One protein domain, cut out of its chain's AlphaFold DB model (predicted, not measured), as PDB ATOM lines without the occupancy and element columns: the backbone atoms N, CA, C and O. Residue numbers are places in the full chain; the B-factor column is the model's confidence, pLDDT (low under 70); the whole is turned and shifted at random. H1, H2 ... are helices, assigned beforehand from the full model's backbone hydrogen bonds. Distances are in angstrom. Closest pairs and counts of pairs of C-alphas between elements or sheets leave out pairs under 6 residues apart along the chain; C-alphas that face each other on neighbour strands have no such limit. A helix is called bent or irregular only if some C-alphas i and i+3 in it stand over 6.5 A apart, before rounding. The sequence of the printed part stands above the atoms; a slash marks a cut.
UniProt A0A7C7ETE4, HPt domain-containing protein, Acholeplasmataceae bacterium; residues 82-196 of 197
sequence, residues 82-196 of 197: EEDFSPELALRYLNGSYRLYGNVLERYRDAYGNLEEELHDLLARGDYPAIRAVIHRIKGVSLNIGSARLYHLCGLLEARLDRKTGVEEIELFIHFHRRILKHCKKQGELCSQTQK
ATOM      1  N   GLU A  82     -31.593 -39.598 -34.862       76.31
ATOM      2  CA  GLU A  82     -31.155 -40.979 -35.074       76.31
ATOM      3  C   GLU A  82     -32.121 -42.024 -34.493       76.31
ATOM      4  O   GLU A  82     -32.115 -43.182 -34.913       76.31
ATOM      5  N   GLU A  83     -32.987 -41.629 -33.550       77.44
ATOM      6  CA  GLU A  83     -34.039 -42.504 -33.018       77.44
ATOM      7  C   GLU A  83     -35.093 -42.874 -34.070       77.44
ATOM      8  O   GLU A  83     -35.717 -43.935 -33.984       77.44
ATOM      9  N   ASP A  84     -35.323 -41.988 -35.039       85.50
ATOM     10  CA  ASP A  84     -36.333 -42.174 -36.079       85.50
ATOM     11  C   ASP A  84     -35.712 -42.610 -37.410       85.50
ATOM     12  O   ASP A  84     -36.362 -43.335 -38.177       85.50
ATOM     13  N   PHE A  85     -34.468 -42.184 -37.671       89.62
ATOM     14  CA  PHE A  85     -33.789 -42.316 -38.959       89.62
ATOM     15  C   PHE A  85     -32.298 -42.613 -38.812       89.62
ATOM     16  O   PHE A  85     -31.562 -41.821 -38.240       89.62
ATOM     17  N   SER A  86     -31.812 -43.675 -39.446       93.31
ATOM     18  CA  SER A  86     -30.377 -43.936 -39.578       93.31
ATOM     19  C   SER A  86     -30.011 -44.137 -41.052       93.31
ATOM     20  O   SER A  86     -30.357 -45.168 -41.641       93.31
ATOM     21  N   PRO A  87     -29.287 -43.184 -41.669       92.44
ATOM     22  CA  PRO A  87     -28.668 -43.389 -42.976       92.44
ATOM     23  C   PRO A  87     -27.783 -44.639 -43.010       92.44
ATOM     24  O   PRO A  87     -27.785 -45.369 -43.995       92.44
ATOM     25  N   GLU A  88     -27.078 -44.945 -41.922       93.06
ATOM     26  CA  GLU A  88     -26.226 -46.130 -41.801       93.06
ATOM     27  C   GLU A  88     -27.054 -47.413 -41.894       93.06
ATOM     28  O   GLU A  88     -26.645 -48.365 -42.563       93.06
ATOM     29  N   LEU A  89     -28.231 -47.440 -41.257       94.25
ATOM     30  CA  LEU A  89     -29.182 -48.536 -41.405       94.25
ATOM     31  C   LEU A  89     -29.602 -48.677 -42.868       94.25
ATOM     32  O   LEU A  89     -29.478 -49.768 -43.415       94.25
ATOM     33  N   ALA A  90     -30.034 -47.592 -43.516       95.44
ATOM     34  CA  ALA A  90     -30.445 -47.629 -44.919       95.44
ATOM     35  C   ALA A  90     -29.329 -48.159 -45.832       95.44
ATOM     36  O   ALA A  90     -29.546 -49.052 -46.650       95.44
ATOM     37  N   LEU A  91     -28.105 -47.662 -45.650       94.56
ATOM     38  CA  LEU A  91     -26.944 -48.059 -46.441       94.56
ATOM     39  C   LEU A  91     -26.600 -49.537 -46.258       94.56
ATOM     40  O   LEU A  91     -26.190 -50.168 -47.227       94.56
ATOM     41  N   ARG A  92     -26.817 -50.134 -45.078       95.44
ATOM     42  CA  ARG A  92     -26.672 -51.593 -44.907       95.44
ATOM     43  C   ARG A  92     -27.637 -52.375 -45.800       95.44
ATOM     44  O   ARG A  92     -27.228 -53.374 -46.380       95.44
ATOM     45  N   TYR A  93     -28.881 -51.912 -45.946       94.12
ATOM     46  CA  TYR A  93     -29.879 -52.534 -46.832       94.12
ATOM     47  C   TYR A  93     -29.631 -52.239 -48.317       94.12
ATOM     48  O   TYR A  93     -30.046 -53.004 -49.183       94.12
ATOM     49  N   LEU A  94     -28.924 -51.150 -48.619       94.81
ATOM     50  CA  LEU A  94     -28.637 -50.687 -49.978       94.81
ATOM     51  C   LEU A  94     -27.181 -50.937 -50.404       94.81
ATOM     52  O   LEU A  94     -26.674 -50.260 -51.301       94.81
ATOM     53  N   ASN A  95     -26.503 -51.898 -49.767       92.75
ATOM     54  CA  ASN A  95     -25.122 -52.299 -50.067       92.75
ATOM     55  C   ASN A  95     -24.127 -51.119 -50.121       92.75
ATOM     56  O   ASN A  95     -23.260 -51.055 -50.988       92.75
ATOM     57  N   GLY A  96     -24.278 -50.148 -49.220       92.38
ATOM     58  CA  GLY A  96     -23.419 -48.968 -49.104       92.38
ATOM     59  C   GLY A  96     -23.651 -47.885 -50.162       92.38
ATOM     60  O   GLY A  96     -22.901 -46.912 -50.212       92.38
ATOM     61  N   SER A  97     -24.665 -48.016 -51.023       93.00
ATOM     62  CA  SER A  97     -24.861 -47.093 -52.144       93.00
ATOM     63  C   SER A  97     -25.659 -45.844 -51.759       93.00
ATOM     64  O   SER A  97     -26.890 -45.849 -51.752       93.00
ATOM     65  N   TYR A  98     -24.959 -44.726 -51.554       92.31
ATOM     66  CA  TYR A  98     -25.581 -43.404 -51.377       92.31
ATOM     67  C   TYR A  98     -26.420 -42.962 -52.582       92.31
ATOM     68  O   TYR A  98     -27.419 -42.262 -52.419       92.31
ATOM     69  N   ARG A  99     -26.057 -43.401 -53.794       92.06
ATOM     70  CA  ARG A  99     -26.854 -43.144 -54.999       92.06
ATOM     71  C   ARG A  99     -28.206 -43.841 -54.939       92.06
ATOM     72  O   ARG A  99     -29.227 -43.208 -55.189       92.06
ATOM     73  N   LEU A 100     -28.223 -45.130 -54.592       94.31
ATOM     74  CA  LEU A 100     -29.483 -45.851 -54.403       94.31
ATOM     75  C   LEU A 100     -30.279 -45.269 -53.238       94.31
ATOM     76  O   LEU A 100     -31.492 -45.143 -53.361       94.31
ATOM     77  N   TYR A 101     -29.610 -44.865 -52.158       95.88
ATOM     78  CA  TYR A 101     -30.283 -44.261 -51.015       95.88
ATOM     79  C   TYR A 101     -31.011 -42.968 -51.393       95.88
ATOM     80  O   TYR A 101     -32.217 -42.876 -51.181       95.88
ATOM     81  N   GLY A 102     -30.334 -42.030 -52.063       95.88
ATOM     82  CA  GLY A 102     -30.966 -40.807 -52.572       95.88
ATOM     83  C   GLY A 102     -32.179 -41.092 -53.467       95.88
ATOM     84  O   GLY A 102     -33.251 -40.534 -53.239       95.88
ATOM     85  N   ASN A 103     -32.051 -42.037 -54.406       95.19
ATOM     86  CA  ASN A 103     -33.154 -42.441 -55.286       95.19
ATOM     87  C   ASN A 103     -34.341 -43.044 -54.517       95.19
ATOM     88  O   ASN A 103     -35.494 -42.837 -54.889       95.19
ATOM     89  N   VAL A 104     -34.079 -43.830 -53.468       96.81
ATOM     90  CA  VAL A 104     -35.131 -44.413 -52.625       96.81
ATOM     91  C   VAL A 104     -35.867 -43.318 -51.854       96.81
ATOM     92  O   VAL A 104     -37.094 -43.344 -51.811       96.81
ATOM     93  N   LEU A 105     -35.148 -42.342 -51.289       97.44
ATOM     94  CA  LEU A 105     -35.752 -41.219 -50.563       97.44
ATOM     95  C   LEU A 105     -36.627 -40.344 -51.470       97.44
ATOM     96  O   LEU A 105     -37.710 -39.930 -51.058       97.44
ATOM     97  N   GLU A 106     -36.177 -40.077 -52.696       96.75
ATOM     98  CA  GLU A 106     -36.948 -39.337 -53.702       96.75
ATOM     99  C   GLU A 106     -38.224 -40.093 -54.084       96.75
ATOM    100  O   GLU A 106     -39.326 -39.589 -53.880       96.75
ATOM    101  N   ARG A 107     -38.094 -41.360 -54.502       96.44
ATOM    102  CA  ARG A 107     -39.243 -42.200 -54.873       96.44
ATOM    103  C   ARG A 107     -40.244 -42.373 -53.740       96.44
ATOM    104  O   ARG A 107     -41.441 -42.436 -53.997       96.44
ATOM    105  N   TYR A 108     -39.772 -42.470 -52.497       97.75
ATOM    106  CA  TYR A 108     -40.652 -42.546 -51.336       97.75
ATOM    107  C   TYR A 108     -41.520 -41.287 -51.223       97.75
ATOM    108  O   TYR A 108     -42.730 -41.388 -51.029       97.75
ATOM    109  N   ARG A 109     -40.923 -40.099 -51.381       97.25
ATOM    110  CA  ARG A 109     -41.661 -38.829 -51.334       97.25
ATOM    111  C   ARG A 109     -42.668 -38.706 -52.466       97.25
ATOM    112  O   ARG A 109     -43.783 -38.270 -52.212       97.25
ATOM    113  N   ASP A 110     -42.282 -39.101 -53.673       96.94
ATOM    114  CA  ASP A 110     -43.160 -39.017 -54.838       96.94
ATOM    115  C   ASP A 110     -44.348 -39.977 -54.713       96.94
ATOM    116  O   ASP A 110     -45.482 -39.609 -55.008       96.94
ATOM    117  N   ALA A 111     -44.104 -41.198 -54.230       96.56
ATOM    118  CA  ALA A 111     -45.140 -42.217 -54.090       96.56
ATOM    119  C   ALA A 111     -46.096 -41.956 -52.915       96.56
ATOM    120  O   ALA A 111     -47.275 -42.284 -53.014       96.56
ATOM    121  N   TYR A 112     -45.600 -41.397 -51.806       97.44
ATOM    122  CA  TYR A 112     -46.352 -41.298 -50.550       97.44
ATOM    123  C   TYR A 112     -46.583 -39.857 -50.077       97.44
ATOM    124  O   TYR A 112     -47.034 -39.646 -48.955       97.44
ATOM    125  N   GLY A 113     -46.319 -38.846 -50.909       96.31
ATOM    126  CA  GLY A 113     -46.510 -37.436 -50.548       96.31
ATOM    127  C   GLY A 113     -47.939 -37.092 -50.102       96.31
ATOM    128  O   GLY A 113     -48.102 -36.325 -49.157       96.31
ATOM    129  N   ASN A 114     -48.946 -37.731 -50.707       96.69
ATOM    130  CA  ASN A 114     -50.373 -37.512 -50.417       96.69
ATOM    131  C   ASN A 114     -50.992 -38.630 -49.558       96.69
ATOM    132  O   ASN A 114     -52.209 -38.776 -49.488       96.69
ATOM    133  N   LEU A 115     -50.158 -39.448 -48.910       96.94
ATOM    134  CA  LEU A 115     -50.604 -40.622 -48.159       96.94
ATOM    135  C   LEU A 115     -51.599 -40.290 -47.038       96.94
ATOM    136  O   LEU A 115     -52.469 -41.091 -46.719       96.94
ATOM    137  N   GLU A 116     -51.444 -39.132 -46.403       96.81
ATOM    138  CA  GLU A 116     -52.360 -38.688 -45.354       96.81
ATOM    139  C   GLU A 116     -53.797 -38.567 -45.870       96.81
ATOM    140  O   GLU A 116     -54.717 -39.093 -45.248       96.81
ATOM    141  N   GLU A 117     -53.973 -37.916 -47.020       97.56
ATOM    142  CA  GLU A 117     -55.279 -37.744 -47.658       97.56
ATOM    143  C   GLU A 117     -55.872 -39.113 -48.018       97.56
ATOM    144  O   GLU A 117     -57.030 -39.385 -47.704       97.56
ATOM    145  N   GLU A 118     -55.052 -40.016 -48.573       97.62
ATOM    146  CA  GLU A 118     -55.442 -41.403 -48.859       97.62
ATOM    147  C   GLU A 118     -55.918 -42.129 -47.586       97.62
ATOM    148  O   GLU A 118     -56.977 -42.753 -47.586       97.62
ATOM    149  N   LEU A 119     -55.176 -42.033 -46.479       96.44
ATOM    150  CA  LEU A 119     -55.528 -42.712 -45.229       96.44
ATOM    151  C   LEU A 119     -56.784 -42.133 -44.571       96.44
ATOM    152  O   LEU A 119     -57.603 -42.908 -44.074       96.44
ATOM    153  N   HIS A 120     -56.968 -40.811 -44.582       96.44
ATOM    154  CA  HIS A 120     -58.187 -40.179 -44.075       96.44
ATOM    155  C   HIS A 120     -59.420 -40.589 -44.892       96.44
ATOM    156  O   HIS A 120     -60.455 -40.925 -44.312       96.44
ATOM    157  N   ASP A 121     -59.305 -40.640 -46.219       96.81
ATOM    158  CA  ASP A 121     -60.383 -41.094 -47.099       96.81
ATOM    159  C   ASP A 121     -60.767 -42.553 -46.833       96.81
ATOM    160  O   ASP A 121     -61.953 -42.893 -46.761       96.81
ATOM    161  N   LEU A 122     -59.775 -43.431 -46.659       95.19
ATOM    162  CA  LEU A 122     -60.017 -44.838 -46.344       95.19
ATOM    163  C   LEU A 122     -60.624 -45.014 -44.946       95.19
ATOM    164  O   LEU A 122     -61.531 -45.833 -44.777       95.19
ATOM    165  N   LEU A 123     -60.183 -44.225 -43.960       93.19
ATOM    166  CA  LEU A 123     -60.772 -44.194 -42.619       93.19
ATOM    167  C   LEU A 123     -62.240 -43.760 -42.661       93.19
ATOM    168  O   LEU A 123     -63.084 -44.423 -42.059       93.19
ATOM    169  N   ALA A 124     -62.559 -42.697 -43.405       93.44
ATOM    170  CA  ALA A 124     -63.926 -42.198 -43.553       93.44
ATOM    171  C   ALA A 124     -64.865 -43.242 -44.184       93.44
ATOM    172  O   ALA A 124     -66.048 -43.303 -43.849       93.44
ATOM    173  N   ARG A 125     -64.333 -44.096 -45.067       93.81
ATOM    174  CA  ARG A 125     -65.060 -45.211 -45.697       93.81
ATOM    175  C   ARG A 125     -65.060 -46.493 -44.855       93.81
ATOM    176  O   ARG A 125     -65.782 -47.428 -45.187       93.81
ATOM    177  N   GLY A 126     -64.260 -46.555 -43.789       91.50
ATOM    178  CA  GLY A 126     -64.063 -47.761 -42.984       91.50
ATOM    179  C   GLY A 126     -63.357 -48.899 -43.731       91.50
ATOM    180  O   GLY A 126     -63.540 -50.064 -43.375       91.50
ATOM    181  N   ASP A 127     -62.566 -48.592 -44.764       93.62
ATOM    182  CA  ASP A 127     -61.896 -49.586 -45.614       93.62
ATOM    183  C   ASP A 127     -60.556 -50.038 -45.005       93.62
ATOM    184  O   ASP A 127     -59.457 -49.739 -45.478       93.62
ATOM    185  N   TYR A 128     -60.651 -50.763 -43.890       92.06
ATOM    186  CA  TYR A 128     -59.490 -51.306 -43.183       92.06
ATOM    187  C   TYR A 128     -58.620 -52.264 -44.019       92.06
ATOM    188  O   TYR A 128     -57.395 -52.218 -43.857       92.06
ATOM    189  N   PRO A 129     -59.171 -53.113 -44.915       92.31
ATOM    190  CA  PRO A 129     -58.355 -53.898 -45.839       92.31
ATOM    191  C   PRO A 129     -57.455 -53.032 -46.731       92.31
ATOM    192  O   PRO A 129     -56.265 -53.332 -46.863       92.31
ATOM    193  N   ALA A 130     -57.978 -51.933 -47.285       94.69
ATOM    194  CA  ALA A 130     -57.177 -51.003 -48.075       94.69
ATOM    195  C   ALA A 130     -56.116 -50.288 -47.223       94.69
ATOM    196  O   ALA A 130     -54.952 -50.233 -47.624       94.69
ATOM    197  N   ILE A 131     -56.466 -49.838 -46.008       95.31
ATOM    198  CA  ILE A 131     -55.495 -49.253 -45.061       95.31
ATOM    199  C   ILE A 131     -54.362 -50.246 -44.783       95.31
ATOM    200  O   ILE A 131     -53.187 -49.888 -44.831       95.31
ATOM    201  N   ARG A 132     -54.678 -51.523 -44.549       94.56
ATOM    202  CA  ARG A 132     -53.657 -52.559 -44.342       94.56
ATOM    203  C   ARG A 132     -52.737 -52.701 -45.549       94.56
ATOM    204  O   ARG A 132     -51.528 -52.797 -45.358       94.56
ATOM    205  N   ALA A 133     -53.273 -52.698 -46.766       95.31
ATOM    206  CA  ALA A 133     -52.460 -52.786 -47.976       95.31
ATOM    207  C   ALA A 133     -51.516 -51.579 -48.128       95.31
ATOM    208  O   ALA A 133     -50.364 -51.732 -48.536       95.31
ATOM    209  N   VAL A 134     -51.972 -50.380 -47.763       96.62
ATOM    210  CA  VAL A 134     -51.144 -49.167 -47.701       96.62
ATOM    211  C   VAL A 134     -50.004 -49.327 -46.689       96.62
ATOM    212  O   VAL A 134     -48.834 -49.200 -47.054       96.62
ATOM    213  N   ILE A 135     -50.326 -49.681 -45.443       96.81
ATOM    214  CA  ILE A 135     -49.337 -49.869 -44.372       96.81
ATOM    215  C   ILE A 135     -48.314 -50.961 -44.733       96.81
ATOM    216  O   ILE A 135     -47.120 -50.790 -44.487       96.81
ATOM    217  N   HIS A 136     -48.751 -52.046 -45.377       96.88
ATOM    218  CA  HIS A 136     -47.875 -53.124 -45.839       96.88
ATOM    219  C   HIS A 136     -46.837 -52.649 -46.860       96.88
ATOM    220  O   HIS A 136     -45.647 -52.954 -46.743       96.88
ATOM    221  N   ARG A 137     -47.272 -51.860 -47.850       97.31
ATOM    222  CA  ARG A 137     -46.372 -51.278 -48.857       97.31
ATOM    223  C   ARG A 137     -45.307 -50.401 -48.203       97.31
ATOM    224  O   ARG A 137     -44.130 -50.515 -48.541       97.31
ATOM    225  N   ILE A 138     -45.707 -49.587 -47.230       97.88
ATOM    226  CA  ILE A 138     -44.798 -48.687 -46.511       97.88
ATOM    227  C   ILE A 138     -43.803 -49.479 -45.674       97.88
ATOM    228  O   ILE A 138     -42.602 -49.240 -45.772       97.88
ATOM    229  N   LYS A 139     -44.264 -50.502 -44.946       97.44
ATOM    230  CA  LYS A 139     -43.393 -51.427 -44.208       97.44
ATOM    231  C   LYS A 139     -42.270 -51.983 -45.082       97.44
ATOM    232  O   LYS A 139     -41.124 -52.027 -44.639       97.44
ATOM    233  N   GLY A 140     -42.594 -52.379 -46.315       97.00
ATOM    234  CA  GLY A 140     -41.639 -52.943 -47.272       97.00
ATOM    235  C   GLY A 140     -40.505 -51.991 -47.667       97.00
ATOM    236  O   GLY A 140     -39.432 -52.450 -48.049       97.00
ATOM    237  N   VAL A 141     -40.706 -50.678 -47.539       96.56
ATOM    238  CA  VAL A 141     -39.701 -49.657 -47.882       96.56
ATOM    239  C   VAL A 141     -39.083 -48.970 -46.659       96.56
ATOM    240  O   VAL A 141     -38.025 -48.357 -46.792       96.56
ATOM    241  N   SER A 142     -39.664 -49.120 -45.464       97.06
ATOM    242  CA  SER A 142     -39.230 -48.468 -44.216       97.06
ATOM    243  C   SER A 142     -37.748 -48.662 -43.874       97.06
ATOM    244  O   SER A 142     -37.077 -47.729 -43.438       97.06
ATOM    245  N   LEU A 143     -37.207 -49.866 -44.077       96.62
ATOM    246  CA  LEU A 143     -35.798 -50.149 -43.771       96.62
ATOM    247  C   LEU A 143     -34.849 -49.546 -44.817       96.62
ATOM    248  O   LEU A 143     -33.761 -49.097 -44.466       96.62
ATOM    249  N   ASN A 144     -35.295 -49.439 -46.072       96.50
ATOM    250  CA  ASN A 144     -34.521 -48.831 -47.158       96.50
ATOM    251  C   ASN A 144     -34.428 -47.302 -47.032       96.50
ATOM    252  O   ASN A 144     -33.521 -46.700 -47.600       96.50
ATOM    253  N   ILE A 145     -35.339 -46.675 -46.283       96.31
ATOM    254  CA  ILE A 145     -35.260 -45.254 -45.905       96.31
ATOM    255  C   ILE A 145     -34.596 -45.043 -44.531       96.31
ATOM    256  O   ILE A 145     -34.579 -43.928 -44.021       96.31
ATOM    257  N   GLY A 146     -34.090 -46.110 -43.903       95.69
ATOM    258  CA  GLY A 146     -33.379 -46.027 -42.628       95.69
ATOM    259  C   GLY A 146     -34.273 -45.881 -41.398       95.69
ATOM    260  O   GLY A 146     -33.763 -45.541 -40.334       95.69
ATOM    261  N   SER A 147     -35.581 -46.146 -41.495       96.19
ATOM    262  CA  SER A 147     -36.503 -46.032 -40.358       96.19
ATOM    263  C   SER A 147     -36.950 -47.398 -39.830       96.19
ATOM    264  O   SER A 147     -37.980 -47.955 -40.223       96.19
ATOM    265  N   ALA A 148     -36.192 -47.935 -38.868       94.88
ATOM    266  CA  ALA A 148     -36.601 -49.125 -38.115       94.88
ATOM    267  C   ALA A 148     -37.893 -48.874 -37.320       94.88
ATOM    268  O   ALA A 148     -38.771 -49.734 -37.248       94.88
ATOM    269  N   ARG A 149     -38.050 -47.666 -36.766       94.31
ATOM    270  CA  ARG A 149     -39.246 -47.279 -36.013       94.31
ATOM    271  C   ARG A 149     -40.497 -47.280 -36.902       94.31
ATOM    272  O   ARG A 149     -41.513 -47.823 -36.474       94.31
ATOM    273  N   LEU A 150     -40.418 -46.811 -38.157       95.75
ATOM    274  CA  LEU A 150     -41.529 -46.930 -39.115       95.75
ATOM    275  C   LEU A 150     -41.873 -48.393 -39.403       95.75
ATOM    276  O   LEU A 150     -43.046 -48.758 -39.427       95.75
ATOM    277  N   TYR A 151     -40.858 -49.236 -39.613       96.69
ATOM    278  CA  TYR A 151     -41.048 -50.665 -39.869       96.69
ATOM    279  C   TYR A 151     -41.814 -51.348 -38.725       96.69
ATOM    280  O   TYR A 151     -42.787 -52.069 -38.965       96.69
ATOM    281  N   HIS A 152     -41.417 -51.081 -37.478       95.44
ATOM    282  CA  HIS A 152     -42.086 -51.619 -36.294       95.44
ATOM    283  C   HIS A 152     -43.513 -51.087 -36.134       95.44
ATOM    284  O   HIS A 152     -44.419 -51.876 -35.863       95.44
ATOM    285  N   LEU A 153     -43.730 -49.789 -36.358       95.06
ATOM    286  CA  LEU A 153     -45.059 -49.181 -36.306       95.06
ATOM    287  C   LEU A 153     -46.002 -49.794 -37.347       95.06
ATOM    288  O   LEU A 153     -47.131 -50.156 -37.020       95.06
ATOM    289  N   CYS A 154     -45.530 -49.992 -38.579       96.06
ATOM    290  CA  CYS A 154     -46.321 -50.663 -39.610       96.06
ATOM    291  C   CYS A 154     -46.674 -52.097 -39.198       96.06
ATOM    292  O   CYS A 154     -47.815 -52.517 -39.359       96.06
ATOM    293  N   GLY A 155     -45.724 -52.841 -38.620       94.56
ATOM    294  CA  GLY A 155     -45.980 -54.191 -38.108       94.56
ATOM    295  C   GLY A 155     -47.020 -54.225 -36.982       94.56
ATOM    296  O   GLY A 155     -47.877 -55.110 -36.967       94.56
ATOM    297  N   LEU A 156     -46.985 -53.246 -36.071       92.50
ATOM    298  CA  LEU A 156     -47.998 -53.091 -35.026       92.50
ATOM    299  C   LEU A 156     -49.384 -52.836 -35.635       92.50
ATOM    300  O   LEU A 156     -50.353 -53.480 -35.233       92.50
ATOM    301  N   LEU A 157     -49.479 -51.918 -36.599       93.19
ATOM    302  CA  LEU A 157     -50.738 -51.590 -37.269       93.19
ATOM    303  C   LEU A 157     -51.293 -52.775 -38.058       93.19
ATOM    304  O   LEU A 157     -52.465 -53.115 -37.900       93.19
ATOM    305  N   GLU A 158     -50.461 -53.460 -38.846       92.12
ATOM    306  CA  GLU A 158     -50.859 -54.664 -39.581       92.12
ATOM    307  C   GLU A 158     -51.481 -55.705 -38.652       92.12
ATOM    308  O   GLU A 158     -52.559 -56.211 -38.951       92.12
ATOM    309  N   ALA A 159     -50.871 -55.973 -37.494       88.94
ATOM    310  CA  ALA A 159     -51.376 -56.951 -36.530       88.94
ATOM    311  C   ALA A 159     -52.723 -56.560 -35.888       88.94
ATOM    312  O   ALA A 159     -53.382 -57.397 -35.266       88.94
ATOM    313  N   ARG A 160     -53.131 -55.291 -36.002       86.06
ATOM    314  CA  ARG A 160     -54.297 -54.725 -35.305       86.06
ATOM    315  C   ARG A 160     -55.441 -54.324 -36.235       86.06
ATOM    316  O   ARG A 160     -56.580 -54.314 -35.777       86.06
ATOM    317  N   LEU A 161     -55.168 -54.104 -37.525       83.88
ATOM    318  CA  LEU A 161     -56.141 -53.657 -38.537       83.88
ATOM    319  C   LEU A 161     -57.370 -54.557 -38.728       83.88
ATOM    320  O   LEU A 161     -58.418 -54.050 -39.110       83.88
ATOM    321  N   ASP A 162     -57.319 -55.830 -38.330       70.75
ATOM    322  CA  ASP A 162     -58.504 -56.710 -38.329       70.75
ATOM    323  C   ASP A 162     -59.498 -56.426 -37.192       70.75
ATOM    324  O   ASP A 162     -60.621 -56.927 -37.200       70.75
ATOM    325  N   ARG A 163     -59.100 -55.663 -36.168       62.06
ATOM    326  CA  ARG A 163     -59.863 -55.515 -34.918       62.06
ATOM    327  C   ARG A 163     -60.623 -54.194 -34.810       62.06
ATOM    328  O   ARG A 163     -60.991 -53.827 -33.699       62.06
ATOM    329  N   LYS A 164     -60.863 -53.506 -35.935       64.25
ATOM    330  CA  LYS A 164     -61.232 -52.077 -35.968       64.25
ATOM    331  C   LYS A 164     -60.175 -51.267 -35.216       64.25
ATOM    332  O   LYS A 164     -60.398 -50.848 -34.082       64.25
ATOM    333  N   THR A 165     -58.994 -51.128 -35.819       64.88
ATOM    334  CA  THR A 165     -57.954 -50.212 -35.322       64.88
ATOM    335  C   THR A 165     -58.585 -48.868 -34.976       64.88
ATOM    336  O   THR A 165     -59.418 -48.366 -35.739       64.88
ATOM    337  N   GLY A 166     -58.226 -48.330 -33.813       73.19
ATOM    338  CA  GLY A 166     -58.646 -47.007 -33.401       73.19
ATOM    339  C   GLY A 166     -58.092 -45.985 -34.379       73.19
ATOM    340  O   GLY A 166     -56.967 -46.106 -34.870       73.19
ATOM    341  N   VAL A 167     -58.906 -44.981 -34.682       86.44
ATOM    342  CA  VAL A 167     -58.505 -43.832 -35.502       86.44
ATOM    343  C   VAL A 167     -57.183 -43.260 -34.975       86.44
ATOM    344  O   VAL A 167     -56.289 -42.942 -35.748       86.44
ATOM    345  N   GLU A 168     -56.995 -43.280 -33.655       88.00
ATOM    346  CA  GLU A 168     -55.810 -42.808 -32.949       88.00
ATOM    347  C   GLU A 168     -54.503 -43.498 -33.374       88.00
ATOM    348  O   GLU A 168     -53.465 -42.846 -33.452       88.00
ATOM    349  N   GLU A 169     -54.507 -44.806 -33.645       89.88
ATOM    350  CA  GLU A 169     -53.283 -45.511 -34.050       89.88
ATOM    351  C   GLU A 169     -52.884 -45.164 -35.497       89.88
ATOM    352  O   GLU A 169     -51.694 -45.121 -35.818       89.88
ATOM    353  N   ILE A 170     -53.860 -44.865 -36.363       93.00
ATOM    354  CA  ILE A 170     -53.603 -44.376 -37.724       93.00
ATOM    355  C   ILE A 170     -53.152 -42.915 -37.703       93.00
ATOM    356  O   ILE A 170     -52.175 -42.582 -38.370       93.00
ATOM    357  N   GLU A 171     -53.760 -42.069 -36.873       91.81
ATOM    358  CA  GLU A 171     -53.299 -40.692 -36.650       91.81
ATOM    359  C   GLU A 171     -51.858 -40.646 -36.129       91.81
ATOM    360  O   GLU A 171     -51.050 -39.808 -36.545       91.81
ATOM    361  N   LEU A 172     -51.487 -41.584 -35.252       92.62
ATOM    362  CA  LEU A 172     -50.117 -41.708 -34.755       92.62
ATOM    363  C   LEU A 172     -49.151 -41.958 -35.910       92.62
ATOM    364  O   LEU A 172     -48.077 -41.348 -35.982       92.62
ATOM    365  N   PHE A 173     -49.547 -42.847 -36.819       95.06
ATOM    366  CA  PHE A 173     -48.784 -43.167 -38.012       95.06
ATOM    367  C   PHE A 173     -48.693 -41.993 -38.978       95.06
ATOM    368  O   PHE A 173     -47.601 -41.731 -39.473       95.06
ATOM    369  N   ILE A 174     -49.774 -41.246 -39.199       95.44
ATOM    370  CA  ILE A 174     -49.785 -40.068 -40.076       95.44
ATOM    371  C   ILE A 174     -48.805 -39.006 -39.571       95.44
ATOM    372  O   ILE A 174     -47.959 -38.534 -40.334       95.44
ATOM    373  N   HIS A 175     -48.827 -38.684 -38.273       93.25
ATOM    374  CA  HIS A 175     -47.859 -37.751 -37.688       93.25
ATOM    375  C   HIS A 175     -46.419 -38.236 -37.864       93.25
ATOM    376  O   HIS A 175     -45.548 -37.479 -38.297       93.25
ATOM    377  N   PHE A 176     -46.164 -39.515 -37.588       93.44
ATOM    378  CA  PHE A 176     -44.834 -40.083 -37.772       93.44
ATOM    379  C   PHE A 176     -44.402 -40.033 -39.248       93.44
ATOM    380  O   PHE A 176     -43.289 -39.608 -39.557       93.44
ATOM    381  N   HIS A 177     -45.308 -40.356 -40.170       95.62
ATOM    382  CA  HIS A 177     -45.092 -40.315 -41.612       95.62
ATOM    383  C   HIS A 177     -44.740 -38.912 -42.130       95.62
ATOM    384  O   HIS A 177     -43.829 -38.764 -42.947       95.62
ATOM    385  N   ARG A 178     -45.378 -37.853 -41.617       94.44
ATOM    386  CA  ARG A 178     -45.005 -36.470 -41.969       94.44
ATOM    387  C   ARG A 178     -43.544 -36.164 -41.619       94.44
ATOM    388  O   ARG A 178     -42.855 -35.504 -42.403       94.44
ATOM    389  N   ARG A 179     -43.029 -36.683 -40.493       92.12
ATOM    390  CA  ARG A 179     -41.594 -36.576 -40.167       92.12
ATOM    391  C   ARG A 179     -40.727 -37.326 -41.166       92.12
ATOM    392  O   ARG A 179     -39.687 -36.799 -41.558       92.12
ATOM    393  N   ILE A 180     -41.164 -38.507 -41.612       94.12
ATOM    394  CA  ILE A 180     -40.458 -39.285 -42.639       94.12
ATOM    395  C   ILE A 180     -40.289 -38.465 -43.915       94.12
ATOM    396  O   ILE A 180     -39.172 -38.313 -44.401       94.12
ATOM    397  N   LEU A 181     -41.366 -37.859 -44.421       95.62
ATOM    398  CA  LEU A 181     -41.308 -37.046 -45.637       95.62
ATOM    399  C   LEU A 181     -40.332 -35.866 -45.504       95.62
ATOM    400  O   LEU A 181     -39.577 -35.574 -46.438       95.62
ATOM    401  N   LYS A 182     -40.300 -35.214 -44.334       93.31
ATOM    402  CA  LYS A 182     -39.336 -34.142 -44.031       93.31
ATOM    403  C   LYS A 182     -37.897 -34.652 -44.025       93.31
ATOM    404  O   LYS A 182     -37.030 -34.006 -44.616       93.31
ATOM    405  N   HIS A 183     -37.647 -35.806 -43.407       92.56
ATOM    406  CA  HIS A 183     -36.331 -36.440 -43.413       92.56
ATOM    407  C   HIS A 183     -35.888 -36.805 -44.830       92.56
ATOM    408  O   HIS A 183     -34.801 -36.408 -45.245       92.56
ATOM    409  N   CYS A 184     -36.740 -37.487 -45.605       94.62
ATOM    410  CA  CYS A 184     -36.438 -37.872 -46.982       94.62
ATOM    411  C   CYS A 184     -36.058 -36.664 -47.841       94.62
ATOM    412  O   CYS A 184     -35.159 -36.766 -48.672       94.62
ATOM    413  N   LYS A 185     -36.701 -35.508 -47.627       94.38
ATOM    414  CA  LYS A 185     -36.354 -34.273 -48.336       94.38
ATOM    415  C   LYS A 185     -34.945 -33.806 -47.961       94.38
ATOM    416  O   LYS A 185     -34.090 -33.702 -48.835       94.38
ATOM    417  N   LYS A 186     -34.695 -33.586 -46.665       92.75
ATOM    418  CA  LYS A 186     -33.404 -33.099 -46.145       92.75
ATOM    419  C   LYS A 186     -32.248 -34.026 -46.533       92.75
ATOM    420  O   LYS A 186     -31.202 -33.564 -46.971       92.75
ATOM    421  N   GLN A 187     -32.432 -35.336 -46.380       92.81
ATOM    422  CA  GLN A 187     -31.379 -36.313 -46.646       92.81
ATOM    423  C   GLN A 187     -31.211 -36.608 -48.150       92.81
ATOM    424  O   GLN A 187     -30.098 -36.838 -48.617       92.81
ATOM    425  N   GLY A 188     -32.271 -36.508 -48.957       91.94
ATOM    426  CA  GLY A 188     -32.146 -36.571 -50.419       91.94
ATOM    427  C   GLY A 188     -31.284 -35.434 -50.990       91.94
ATOM    428  O   GLY A 188     -30.437 -35.665 -51.860       91.94
ATOM    429  N   GLU A 189     -31.437 -34.218 -50.454       90.75
ATOM    430  CA  GLU A 189     -30.623 -33.049 -50.823       90.75
ATOM    431  C   GLU A 189     -29.133 -33.267 -50.502       90.75
ATOM    432  O   GLU A 189     -28.273 -32.997 -51.342       90.75
ATOM    433  N   LEU A 190     -28.827 -33.823 -49.327       90.00
ATOM    434  CA  LEU A 190     -27.462 -34.160 -48.906       90.00
ATOM    435  C   LEU A 190     -26.837 -35.261 -49.778       90.00
ATOM    436  O   LEU A 190     -25.724 -35.087 -50.274       90.00
ATOM    437  N   CYS A 191     -27.563 -36.351 -50.054       89.00
ATOM    438  CA  CYS A 191     -27.081 -37.428 -50.930       89.00
ATOM    439  C   CYS A 191     -26.725 -36.922 -52.339       89.00
ATOM    440  O   CYS A 191     -25.781 -37.415 -52.957       89.00
ATOM    441  N   SER A 192     -27.463 -35.927 -52.840       80.88
ATOM    442  CA  SER A 192     -27.213 -35.303 -54.145       80.88
ATOM    443  C   SER A 192     -25.961 -34.419 -54.154       80.88
ATOM    444  O   SER A 192     -25.322 -34.266 -55.193       80.88
ATOM    445  N   GLN A 193     -25.596 -33.834 -53.010       80.00
ATOM    446  CA  GLN A 193     -24.378 -33.031 -52.858       80.00
ATOM    447  C   GLN A 193     -23.133 -33.919 -52.767       80.00
ATOM    448  O   GLN A 193     -22.132 -33.626 -53.412       80.00
ATOM    449  N   THR A 194     -23.210 -35.043 -52.047       71.38
ATOM    450  CA  THR A 194     -22.104 -36.008 -51.921       71.38
ATOM    451  C   THR A 194     -21.726 -36.664 -53.254       71.38
ATOM    452  O   THR A 194     -20.592 -37.087 -53.412       71.38
ATOM    453  N   GLN A 195     -22.641 -36.731 -54.227       63.50
ATOM    454  CA  GLN A 195     -22.378 -37.281 -55.568       63.50
ATOM    455  C   GLN A 195     -21.690 -36.300 -56.533       63.50
ATOM    456  O   GLN A 195     -21.287 -36.710 -57.620       63.50
ATOM    457  N   LYS A 196     -21.616 -35.009 -56.185       57.56
ATOM    458  CA  LYS A 196     -20.987 -33.969 -57.019       57.56
ATOM    459  C   LYS A 196     -19.509 -33.728 -56.682       57.56
ATOM    460  O   LYS A 196     -18.864 -32.981 -57.412       57.56
TER     461      LYS A 196
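What this domain is: This is residues 82 to 196 of the 197 residues of the protein "HPt domain-containing protein" of Acholeplasmataceae bacterium (UniProt A0A7C7ETE4). Look for a rod-shaped up-and-down bundle of four helices, H3 to H6, each running against the one before; long H6 runs on past the others to pack on H2, with short H1 crosswise at H2's beginning. The 115 printed residues hold six named helices, H1 to H6 in order, and no named strand: all helix. The whole is compact, radius of gyration of the C-alphas 14.5 A, spans 48 by 22 by 20 A.

Where its parts are: Find C-alpha 87 at (-28.668, -43.389, -42.976); H1 runs to 93. Then come H2, 98 to 112; H3, 115 to 125; H4, 128 to 142; irregular H5, 148 to 163, with C-alphas 159 and 162 7.4 A apart; and H6, 40.7 A long, from residue 167 to C-alpha 194 at (-22.104, -36.008, -51.921).

How they stand to each other: At the hub, H6, residues 181 to 192 alone touch H2, opposite ways at a steep tilt of 38 degrees; find their closest C-alphas, Gly 102 and Gly 188, 4.9 A apart. H4 and H5 form a hairpin at a shallow tilt of 16 degrees, closest at C-alphas Lys 139 and Tyr 151, 5.0 A. Every O i to N i+4 pair is within hydrogen-bond range in H1, H2, H3 and H6, 10 of 11 in H4, 10 of 12 in H5.

The domain as a whole: The printed part has no cut; its five links are tight. Residues 163 to 165 and 195 to 196 are under pLDDT 70.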